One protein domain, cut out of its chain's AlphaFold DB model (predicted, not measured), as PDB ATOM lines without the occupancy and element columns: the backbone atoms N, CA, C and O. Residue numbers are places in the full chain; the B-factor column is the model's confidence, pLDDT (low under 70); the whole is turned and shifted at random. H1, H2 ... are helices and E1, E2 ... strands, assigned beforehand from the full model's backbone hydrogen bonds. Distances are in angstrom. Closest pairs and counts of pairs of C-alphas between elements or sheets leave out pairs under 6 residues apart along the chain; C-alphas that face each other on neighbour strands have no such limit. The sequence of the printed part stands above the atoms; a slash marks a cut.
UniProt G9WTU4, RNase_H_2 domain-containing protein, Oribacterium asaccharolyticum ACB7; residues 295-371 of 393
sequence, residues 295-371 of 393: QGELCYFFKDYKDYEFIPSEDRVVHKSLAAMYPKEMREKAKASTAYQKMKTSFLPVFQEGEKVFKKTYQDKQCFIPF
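This is residues 295 to 371 of the 393 residues of the protein "RNase_H_2 domain-containing protein" of Oribacterium asaccharolyticum ACB7 (UniProt G9WTU4). The model has two parts set end to end along its length: a strongly twisted sheet of three strands, E1, E4 and E5, in which the long E4 bends sharply, and a smaller part with the two-strand hairpin of E2 and E3, the very short helix H1 and part of a long link. The printed part has 77 residues, with named elements in the order E1, E2, E3, H1, E4, E5. The larger sheet runs E1, E4, E5, antiparallel; the class is mostly strand, though under half of the residues are in named elements. The whole is only just compact, close to loose, with a radius of gyration of the C-alphas of 13.3 A, and elongated, spanning 40 by 21 by 19 A.

E4, residues 340 to 350, is 18.8 A long and bends by 108 degrees at residue 345. E1, residues 295 to 301, is 18.5 A long and begins at C-alpha 295 (148.334, 163.198, 195.157). E5, residues 367 to 370, measures 10.5 A and ends at C-alpha 370 (158.141, 161.791, 195.688). E2 is residues 308 to 311, E3 residues 316 to 319, and H1 residues 320 to 323.

Pairing along E4 is staggered: residues 340 to 346 pair with E1, with N 300 and O 341 2.8 A apart, and 347 to 350 with E5, with N 348 and O 369 at 2.9 A. E4 and E5 form a hairpin, as do E2 and E3, where N 309 and O 318 are 2.8 A apart. Residues 309 to 310 of E2 also pair antiparallel with 332 to 333. The closest C-alphas of E3 and E4, Val 317 and Tyr 340, are 6.5 A apart. E1 and E3 are apart. H1 is not on the larger sheet, and is too short for an O i to N i+4 pair.

The C-alphas farthest apart, of Pro 327 and Phe 351, are 40.9 A apart. The links from H1 to E4 and from E4 to E5 are long. The printed part has no cut, and no printed residue is under 70 in pLDDT.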
ATOM      1  N   GLN A 295     148.384 163.028 196.606       92.31
ATOM      2  CA  GLN A 295     148.334 163.198 195.157       92.31
ATOM      3  C   GLN A 295     148.100 164.666 194.814       92.31
ATOM      4  O   GLN A 295     147.054 165.234 195.136       92.31
ATOM      5  N   GLY A 296     149.057 165.294 194.139       91.88
ATOM      6  CA  GLY A 296     148.918 166.700 193.786       91.88
ATOM      7  C   GLY A 296     150.231 167.349 193.412       91.88
ATOM      8  O   GLY A 296     151.174 166.677 193.008       91.88
ATOM      9  N   GLU A 297     150.258 168.671 193.526       94.62
ATOM     10  CA  GLU A 297     151.435 169.495 193.279       94.62
ATOM     11  C   GLU A 297     152.000 169.998 194.609       94.62
ATOM     12  O   GLU A 297     151.252 170.509 195.441       94.62
ATOM     13  N   LEU A 298     153.309 169.842 194.811       95.75
ATOM     14  CA  LEU A 298     154.040 170.370 195.965       95.75
ATOM     15  C   LEU A 298     155.291 171.126 195.514       95.75
ATOM     16  O   LEU A 298     155.793 170.925 194.408       95.75
ATOM     17  N   CYS A 299     155.828 171.953 196.407       94.12
ATOM     18  CA  CYS A 299     156.991 172.793 196.160       94.12
ATOM     19  C   CYS A 299     158.237 172.254 196.877       94.12
ATOM     20  O   CYS A 299     158.213 172.011 198.084       94.12
ATOM     21  N   TYR A 300     159.344 172.115 196.151       94.44
ATOM     22  CA  TYR A 300     160.688 172.003 196.717       94.44
ATOM     23  C   TYR A 300     161.276 173.404 196.857       94.44
ATOM     24  O   TYR A 300     161.412 174.103 195.856       94.44
ATOM     25  N   PHE A 301     161.608 173.820 198.080       92.56
ATOM     26  CA  PHE A 301     162.151 175.152 198.362       92.56
ATOM     27  C   PHE A 301     163.684 175.108 198.421       92.56
ATOM     28  O   PHE A 301     164.257 174.373 199.228       92.56
ATOM     29  N   PHE A 302     164.348 175.907 197.586       91.31
ATOM     30  CA  PHE A 302     165.808 175.963 197.492       91.31
ATOM     31  C   PHE A 302     166.410 176.675 198.715       91.31
ATOM     32  O   PHE A 302     166.043 177.809 199.037       91.31
ATOM     33  N   LYS A 303     167.364 176.027 199.401       89.50
ATOM     34  CA  LYS A 303     168.057 176.609 200.573       89.50
ATOM     35  C   LYS A 303     168.954 177.786 200.174       89.50
ATOM     36  O   LYS A 303     169.034 178.789 200.879       89.50
ATOM     37  N   ASP A 304     169.574 177.677 199.011       91.56
ATOM     38  CA  ASP A 304     170.402 178.656 198.312       91.56
ATOM     39  C   ASP A 304     169.560 179.681 197.528       91.56
ATOM     40  O   ASP A 304     169.954 180.152 196.468       91.56
ATOM     41  N   TYR A 305     168.402 180.089 198.069       91.38
ATOM     42  CA  TYR A 305     167.462 181.020 197.420       91.38
ATOM     43  C   TYR A 305     168.117 182.302 196.890       91.38
ATOM     44  O   TYR A 305     167.632 182.903 195.936       91.38
ATOM     45  N   LYS A 306     169.227 182.731 197.503       93.06
ATOM     46  CA  LYS A 306     169.969 183.923 197.097       93.06
ATOM     47  C   LYS A 306     170.533 183.816 195.690       93.06
ATOM     48  O   LYS A 306     170.803 184.872 195.131       93.06
ATOM     49  N   ASP A 307     170.712 182.619 195.136       93.38
ATOM     50  CA  ASP A 307     171.277 182.379 193.802       93.38
ATOM     51  C   ASP A 307     170.229 182.278 192.693       93.38
ATOM     52  O   ASP A 307     170.556 182.042 191.528       93.38
ATOM     53  N   TYR A 308     168.978 182.587 193.033       93.31
ATOM     54  CA  TYR A 308     167.848 182.582 192.121       93.31
ATOM     55  C   TYR A 308     167.190 183.966 192.020       93.31
ATOM     56  O   TYR A 308     167.195 184.767 192.958       93.31
ATOM     57  N   GLU A 309     166.585 184.231 190.867       92.69
ATOM     58  CA  GLU A 309     165.640 185.326 190.638       92.69
ATOM     59  C   GLU A 309     164.251 184.723 190.369       92.69
ATOM     60  O   GLU A 309     164.128 183.685 189.715       92.69
ATOM     61  N   PHE A 310     163.206 185.330 190.930       94.00
ATOM     62  CA  PHE A 310     161.811 184.916 190.768       94.00
ATOM     63  C   PHE A 310     161.192 185.649 189.576       94.00
ATOM     64  O   PHE A 310     161.408 186.851 189.422       94.00
ATOM     65  N   ILE A 311     160.426 184.938 188.748       93.00
ATOM     66  CA  ILE A 311     159.731 185.479 187.574       93.00
ATOM     67  C   ILE A 311     158.217 185.443 187.853       93.00
ATOM     68  O   ILE A 311     157.600 184.390 187.670       93.00
ATOM     69  N   PRO A 312     157.591 186.553 188.305       91.12
ATOM     70  CA  PRO A 312     156.204 186.543 188.779       91.12
ATOM     71  C   PRO A 312     155.178 186.133 187.721       91.12
ATOM     72  O   PRO A 312     154.211 185.448 188.038       91.12
ATOM     73  N   SER A 313     155.397 186.513 186.458       90.62
ATOM     74  CA  SER A 313     154.489 186.186 185.351       90.62
ATOM     75  C   SER A 313     154.412 184.690 185.044       90.62
ATOM     76  O   SER A 313     153.458 184.248 184.413       90.62
ATOM     77  N   GLU A 314     155.417 183.918 185.462       88.38
ATOM     78  CA  GLU A 314     155.543 182.488 185.169       88.38
ATOM     79  C   GLU A 314     155.549 181.614 186.432       88.38
ATOM     80  O   GLU A 314     155.665 180.396 186.328       88.38
ATOM     81  N   ASP A 315     155.441 182.226 187.617       89.44
ATOM     82  CA  ASP A 315     155.438 181.559 188.924       89.44
ATOM     83  C   ASP A 315     156.573 180.527 189.102       89.44
ATOM     84  O   ASP A 315     156.371 179.382 189.522       89.44
ATOM     85  N   ARG A 316     157.798 180.930 188.737       88.44
ATOM     86  CA  ARG A 316     158.992 180.079 188.828       88.44
ATOM     87  C   ARG A 316     160.255 180.848 189.171       88.44
ATOM     88  O   ARG A 316     160.317 182.073 189.075       88.44
ATOM     89  N   VAL A 317     161.296 180.095 189.510       92.31
ATOM     90  CA  VAL A 317     162.631 180.629 189.783       92.31
ATOM     91  C   VAL A 317     163.616 180.246 188.698       92.31
ATOM     92  O   VAL A 317     163.528 179.173 188.098       92.31
ATOM     93  N   VAL A 318     164.579 181.128 188.466       90.44
ATOM     94  CA  VAL A 318     165.657 180.935 187.502       90.44
ATOM     95  C   VAL A 318     166.973 181.264 188.194       90.44
ATOM     96  O   VAL A 318     167.096 182.299 188.845       90.44
ATOM     97  N   HIS A 319     167.967 180.385 188.074       92.88
ATOM     98  CA  HIS A 319     169.300 180.653 188.616       92.88
ATOM     99  C   HIS A 319     169.893 181.912 187.962       92.88
ATOM    100  O   HIS A 319     169.717 182.124 186.759       92.88
ATOM    101  N   LYS A 320     170.626 182.737 188.718       90.62
ATOM    102  CA  LYS A 320     171.165 184.036 188.254       90.62
ATOM    103  C   LYS A 320     171.883 183.982 186.905       90.62
ATOM    104  O   LYS A 320     171.775 184.920 186.121       90.62
ATOM    105  N   SER A 321     172.600 182.891 186.627       90.88
ATOM    106  CA  SER A 321     173.311 182.698 185.353       90.88
ATOM    107  C   SER A 321     172.380 182.681 184.135       90.88
ATOM    108  O   SER A 321     172.774 183.117 183.059       90.88
ATOM    109  N   LEU A 322     171.147 182.201 184.303       89.56
ATOM    110  CA  LEU A 322     170.125 182.130 183.260       89.56
ATOM    111  C   LEU A 322     169.137 183.295 183.339       89.56
ATOM    112  O   LEU A 322     168.484 183.623 182.350       89.56
ATOM    113  N   ALA A 323     169.047 183.956 184.494       86.38
ATOM    114  CA  ALA A 323     168.121 185.058 184.697       86.38
ATOM    115  C   ALA A 323     168.403 186.228 183.742       86.38
ATOM    116  O   ALA A 323     167.465 186.898 183.325       86.38
ATOM    117  N   ALA A 324     169.658 186.406 183.298       84.94
ATOM    118  CA  ALA A 324     170.070 187.391 182.292       84.94
ATOM    119  C   ALA A 324     169.212 187.405 181.006       84.94
ATOM    120  O   ALA A 324     169.155 188.436 180.344       84.94
ATOM    121  N   MET A 325     168.526 186.299 180.683       88.00
ATOM    122  CA  MET A 325     167.630 186.176 179.527       88.00
ATOM    123  C   MET A 325     166.284 186.911 179.680       88.00
ATOM    124  O   MET A 325     165.586 187.092 178.688       88.00
ATOM    125  N   TYR A 326     165.908 187.343 180.888       88.06
ATOM    126  CA  TYR A 326     164.652 188.059 181.150       88.06
ATOM    127  C   TYR A 326     164.905 189.572 181.262       88.06
ATOM    128  O   TYR A 326     165.947 189.971 181.772       88.06
ATOM    129  N   PRO A 327     163.989 190.463 180.867       90.69
ATOM    130  CA  PRO A 327     164.094 191.895 181.175       90.69
ATOM    131  C   PRO A 327     164.124 192.148 182.689       90.69
ATOM    132  O   PRO A 327     163.499 191.406 183.442       90.69
ATOM    133  N   LYS A 328     164.844 193.174 183.165       87.19
ATOM    134  CA  LYS A 328     165.019 193.429 184.612       87.19
ATOM    135  C   LYS A 328     163.690 193.734 185.313       87.19
ATOM    136  O   LYS A 328     163.552 193.427 186.489       87.19
ATOM    137  N   GLU A 329     162.721 194.302 184.596       91.44
ATOM    138  CA  GLU A 329     161.389 194.623 185.116       91.44
ATOM    139  C   GLU A 329     160.537 193.368 185.363       91.44
ATOM    140  O   GLU A 329     159.578 193.421 186.126       91.44
ATOM    141  N   MET A 330     160.892 192.239 184.738       90.12
ATOM    142  CA  MET A 330     160.177 190.963 184.855       90.12
ATOM    143  C   MET A 330     160.745 190.045 185.943       90.12
ATOM    144  O   MET A 330     160.240 188.937 186.130       90.12
ATOM    145  N   ARG A 331     161.807 190.470 186.638       90.94
ATOM    146  CA  ARG A 331     162.491 189.648 187.639       90.94
ATOM    147  C   ARG A 331     162.474 190.313 189.000       90.94
ATOM    148  O   ARG A 331     162.775 191.496 189.145       90.94
ATOM    149  N   GLU A 332     162.239 189.506 190.016       93.19
ATOM    150  CA  GLU A 332     162.356 189.890 191.413       93.19
ATOM    151  C   GLU A 332     163.467 189.088 192.091       93.19
ATOM    152  O   GLU A 332     163.770 187.954 191.717       93.19
ATOM    153  N   LYS A 333     164.082 189.646 193.139       92.69
ATOM    154  CA  LYS A 333     165.003 188.863 193.974       92.69
ATOM    155  C   LYS A 333     164.222 187.738 194.648       92.69
ATOM    156  O   LYS A 333     163.238 188.013 195.338       92.69
ATOM    157  N   ALA A 334     164.676 186.496 194.496       92.31
ATOM    158  CA  ALA A 334     164.013 185.379 195.148       92.31
ATOM    159  C   ALA A 334     164.128 185.498 196.678       92.31
ATOM    160  O   ALA A 334     165.156 185.892 197.236       92.31
ATOM    161  N   LYS A 335     163.037 185.161 197.363       93.38
ATOM    162  CA  LYS A 335     162.956 185.014 198.818       93.38
ATOM    163  C   LYS A 335     162.924 183.527 199.129       93.38
ATOM    164  O   LYS A 335     162.535 182.736 198.277       93.38
ATOM    165  N   ALA A 336     163.221 183.136 200.363       91.62
ATOM    166  CA  ALA A 336     163.119 181.730 200.756       91.62
ATOM    167  C   ALA A 336     161.720 181.130 200.475       91.62
ATOM    168  O   ALA A 336     161.609 179.975 200.086       91.62
ATOM    169  N   SER A 337     160.659 181.943 200.574       92.00
ATOM    170  CA  SER A 337     159.282 181.537 200.272       92.00
ATOM    171  C   SER A 337     158.910 181.520 198.788       92.00
ATOM    172  O   SER A 337     157.870 180.967 198.452       92.00
ATOM    173  N   THR A 338     159.702 182.144 197.910       92.06
ATOM    174  CA  THR A 338     159.442 182.202 196.457       92.06
ATOM    175  C   THR A 338     160.469 181.426 195.641       92.06
ATOM    176  O   THR A 338     160.234 181.140 194.474       92.06
ATOM    177  N   ALA A 339     161.590 181.040 196.253       93.88
ATOM    178  CA  ALA A 339     162.606 180.174 195.679       93.88
ATOM    179  C   ALA A 339     162.164 178.708 195.718       93.88
ATOM    180  O   ALA A 339     162.640 177.944 196.556       93.88
ATOM    181  N   TYR A 340     161.256 178.305 194.828       93.25
ATOM    182  CA  TYR A 340     160.803 176.921 194.742       93.25
ATOM    183  C   TYR A 340     160.667 176.373 193.327       93.25
ATOM    184  O   TYR A 340     160.520 177.104 192.350       93.25
ATOM    185  N   GLN A 341     160.647 175.046 193.247       92.06
ATOM    186  CA  GLN A 341     160.225 174.291 192.079       92.06
ATOM    187  C   GLN A 341     158.996 173.451 192.423       92.06
ATOM    188  O   GLN A 341     158.996 172.707 193.405       92.06
ATOM    189  N   LYS A 342     157.960 173.550 191.590       93.50
ATOM    190  CA  LYS A 342     156.750 172.730 191.695       93.50
ATOM    191  C   LYS A 342     156.969 171.352 191.074       93.50
ATOM    192  O   LYS A 342     157.632 171.223 190.045       93.50
ATOM    193  N   MET A 343     156.383 170.329 191.684       93.81
ATOM    194  CA  MET A 343     156.341 168.968 191.157       93.81
ATOM    195  C   MET A 343     154.961 168.370 191.402       93.81
ATOM    196  O   MET A 343     154.460 168.411 192.524       93.81
ATOM    197  N   LYS A 344     154.371 167.781 190.358       94.56
ATOM    198  CA  LYS A 344     153.076 167.103 190.428       94.56
ATOM    199  C   LYS A 344     153.253 165.589 190.326       94.56
ATOM    200  O   LYS A 344     153.657 165.096 189.279       94.56
ATOM    201  N   THR A 345     152.983 164.867 191.411       93.88
ATOM    202  CA  THR A 345     153.124 163.400 191.511       93.88
ATOM    203  C   THR A 345     152.359 162.867 192.735       93.88
ATOM    204  O   THR A 345     151.679 163.625 193.429       93.88
ATOM    205  N   SER A 346     152.465 161.563 193.001       93.50
ATOM    206  CA  SER A 346     152.161 160.968 194.304       93.50
ATOM    207  C   SER A 346     153.338 161.172 195.264       93.50
ATOM    208  O   SER A 346     154.504 161.026 194.879       93.50
ATOM    209  N   PHE A 347     153.043 161.543 196.505       94.44
ATOM    210  CA  PHE A 347     154.025 161.896 197.521       94.44
ATOM    211  C   PHE A 347     153.790 161.129 198.826       94.44
ATOM    212  O   PHE A 347     152.665 161.046 199.321       94.44
ATOM    213  N   LEU A 348     154.876 160.642 199.427       94.62
ATOM    214  CA  LEU A 348     154.878 160.028 200.753       94.62
ATOM    215  C   LEU A 348     155.131 161.113 201.817       94.62
ATOM    216  O   LEU A 348     156.138 161.823 201.715       94.62
ATOM    217  N   PRO A 349     154.275 161.261 202.845       94.69
ATOM    218  CA  PRO A 349     154.576 162.128 203.979       94.69
ATOM    219  C   PRO A 349     155.766 161.578 204.771       94.69
ATOM    220  O   PRO A 349     155.805 160.392 205.090       94.69
ATOM    221  N   VAL A 350     156.720 162.442 205.119       93.62
ATOM    222  CA  VAL A 350     157.896 162.105 205.937       93.62
ATOM    223  C   VAL A 350     157.943 162.960 207.203       93.62
ATOM    224  O   VAL A 350     157.413 164.070 207.247       93.62
ATOM    225  N   PHE A 351     158.578 162.426 208.245       90.19
ATOM    226  CA  PHE A 351     158.549 162.979 209.607       90.19
ATOM    227  C   PHE A 351     159.898 163.541 210.073       90.19
ATOM    228  O   PHE A 351     160.037 163.957 211.221       90.19
ATOM    229  N   GLN A 352     160.889 163.550 209.185       79.56
ATOM    230  CA  GLN A 352     162.201 164.148 209.402       79.56
ATOM    231  C   GLN A 352     162.509 165.127 208.269       79.56
ATOM    232  O   GLN A 352     162.058 164.939 207.135       79.56
ATOM    233  N   GLU A 353     163.275 166.174 208.572       71.06
ATOM    234  CA  GLU A 353     163.807 167.055 207.536       71.06
ATOM    235  C   GLU A 353     164.937 166.338 206.791       71.06
ATOM    236  O   GLU A 353     165.887 165.854 207.399       71.06
ATOM    237  N   GLY A 354     164.821 166.271 205.467       74.12
ATOM    238  CA  GLY A 354     165.857 165.759 204.575       74.12
ATOM    239  C   GLY A 354     166.368 166.850 203.637       74.12
ATOM    240  O   GLY A 354     165.819 167.952 203.578       74.12
ATOM    241  N   GLU A 355     167.411 166.549 202.864       71.12
ATOM    242  CA  GLU A 355     167.956 167.513 201.899       71.12
ATOM    243  C   GLU A 355     166.984 167.830 200.753       71.12
ATOM    244  O   GLU A 355     166.935 168.971 200.302       71.12
ATOM    245  N   LYS A 356     166.184 166.850 200.309       84.88
ATOM    246  CA  LYS A 356     165.255 166.977 199.174       84.88
ATOM    247  C   LYS A 356     163.820 166.648 199.575       84.88
ATOM    248  O   LYS A 356     163.315 165.571 199.271       84.88
ATOM    249  N   VAL A 357     163.172 167.585 200.264       92.88
ATOM    250  CA  VAL A 357     161.777 167.454 200.713       92.88
ATOM    251  C   VAL A 357     160.864 168.502 200.085       92.88
ATOM    252  O   VAL A 357     161.255 169.646 199.863       92.88
ATOM    253  N   PHE A 358     159.624 168.107 199.833       95.00
ATOM    254  CA  PHE A 358     158.565 168.934 199.273       95.00
ATOM    255  C   PHE A 358     157.585 169.367 200.365       95.00
ATOM    256  O   PHE A 358     157.367 168.643 201.340       95.00
ATOM    257  N   LYS A 359     156.984 170.547 200.205       94.12
ATOM    258  CA  LYS A 359     155.995 171.130 201.122       94.12
ATOM    259  C   LYS A 359     154.866 171.788 200.329       94.12
ATOM    260  O   LYS A 359     155.066 172.167 199.177       94.12
ATOM    261  N   LYS A 360     153.687 171.942 200.940       92.56
ATOM    262  CA  LYS A 360     152.565 172.672 200.317       92.56
ATOM    263  C   LYS A 360     152.872 174.170 200.251       92.56
ATOM    264  O   LYS A 360     152.734 174.787 199.203       92.56
ATOM    265  N   THR A 361     153.360 174.730 201.352       92.38
ATOM    266  CA  THR A 361     153.839 176.111 201.463       92.38
ATOM    267  C   THR A 361     155.182 176.161 202.193       92.38
ATOM    268  O   THR A 361     155.586 175.207 202.858       92.38
ATOM    269  N   TYR A 362     155.881 177.295 202.108       89.88
ATOM    270  CA  TYR A 362     157.172 177.479 202.780       89.88
ATOM    271  C   TYR A 362     157.082 177.331 204.310       89.88
ATOM    272  O   TYR A 362     158.022 176.860 204.949       89.88
ATOM    273  N   GLN A 363     155.947 177.727 204.897       92.12
ATOM    274  CA  GLN A 363     155.730 177.719 206.346       92.12
ATOM    275  C   GLN A 363     155.316 176.343 206.883       92.12
ATOM    276  O   GLN A 363     155.382 176.115 208.094       92.12
ATOM    277  N   ASP A 364     154.913 175.418 206.009       90.44
ATOM    278  CA  ASP A 364     154.463 174.103 206.441       90.44
ATOM    279  C   ASP A 364     155.596 173.287 207.066       90.44
ATOM    280  O   ASP A 364     156.731 173.215 206.577       90.44
ATOM    281  N   LYS A 365     155.258 172.625 208.173       89.56
ATOM    282  CA  LYS A 365     156.162 171.702 208.869       89.56
ATOM    283  C   LYS A 365     156.131 170.301 208.261       89.56
ATOM    284  O   LYS A 365     157.143 169.609 208.281       89.56
ATOM    285  N   GLN A 366     154.981 169.885 207.726       91.19
ATOM    286  CA  GLN A 366     154.848 168.576 207.092       91.19
ATOM    287  C   GLN A 366     155.683 168.538 205.814       91.19
ATOM    288  O   GLN A 366     155.474 169.335 204.899       91.19
ATOM    289  N   CYS A 367     156.599 167.581 205.766       93.75
ATOM    290  CA  CYS A 367     157.454 167.334 204.620       93.75
ATOM    291  C   CYS A 367     156.962 166.113 203.845       93.75
ATOM    292  O   CYS A 367     156.299 165.223 204.391       93.75
ATOM    293  N   PHE A 368     157.310 166.075 202.568       94.75
ATOM    294  CA  PHE A 368     156.953 165.013 201.644       94.75
ATOM    295  C   PHE A 368     158.147 164.643 200.769       94.75
ATOM    296  O   PHE A 368     159.007 165.481 200.496       94.75
ATOM    297  N   ILE A 369     158.171 163.413 200.276       94.25
ATOM    298  CA  ILE A 369     159.090 162.981 199.219       94.25
ATOM    299  C   ILE A 369     158.291 162.386 198.057       94.25
ATOM    300  O   ILE A 369     157.210 161.840 198.295       94.25
ATOM    301  N   PRO A 370     158.776 162.475 196.808       94.19
ATOM    302  CA  PRO A 370     158.141 161.791 195.688       94.19
ATOM    303  C   PRO A 370     158.068 160.287 195.966       94.19
ATOM    304  O   PRO A 370     159.083 159.666 196.285       94.19
ATOM    305  N   PHE A 371     156.876 159.712 195.848       92.81
ATOM    306  CA  PHE A 371     156.662 158.286 196.050       92.81
ATOM    307  C   PHE A 371     156.814 157.523 194.730       92.81
ATOM    308  O   PHE A 371     156.310 157.944 193.688       92.81
TER     309      PHE A 371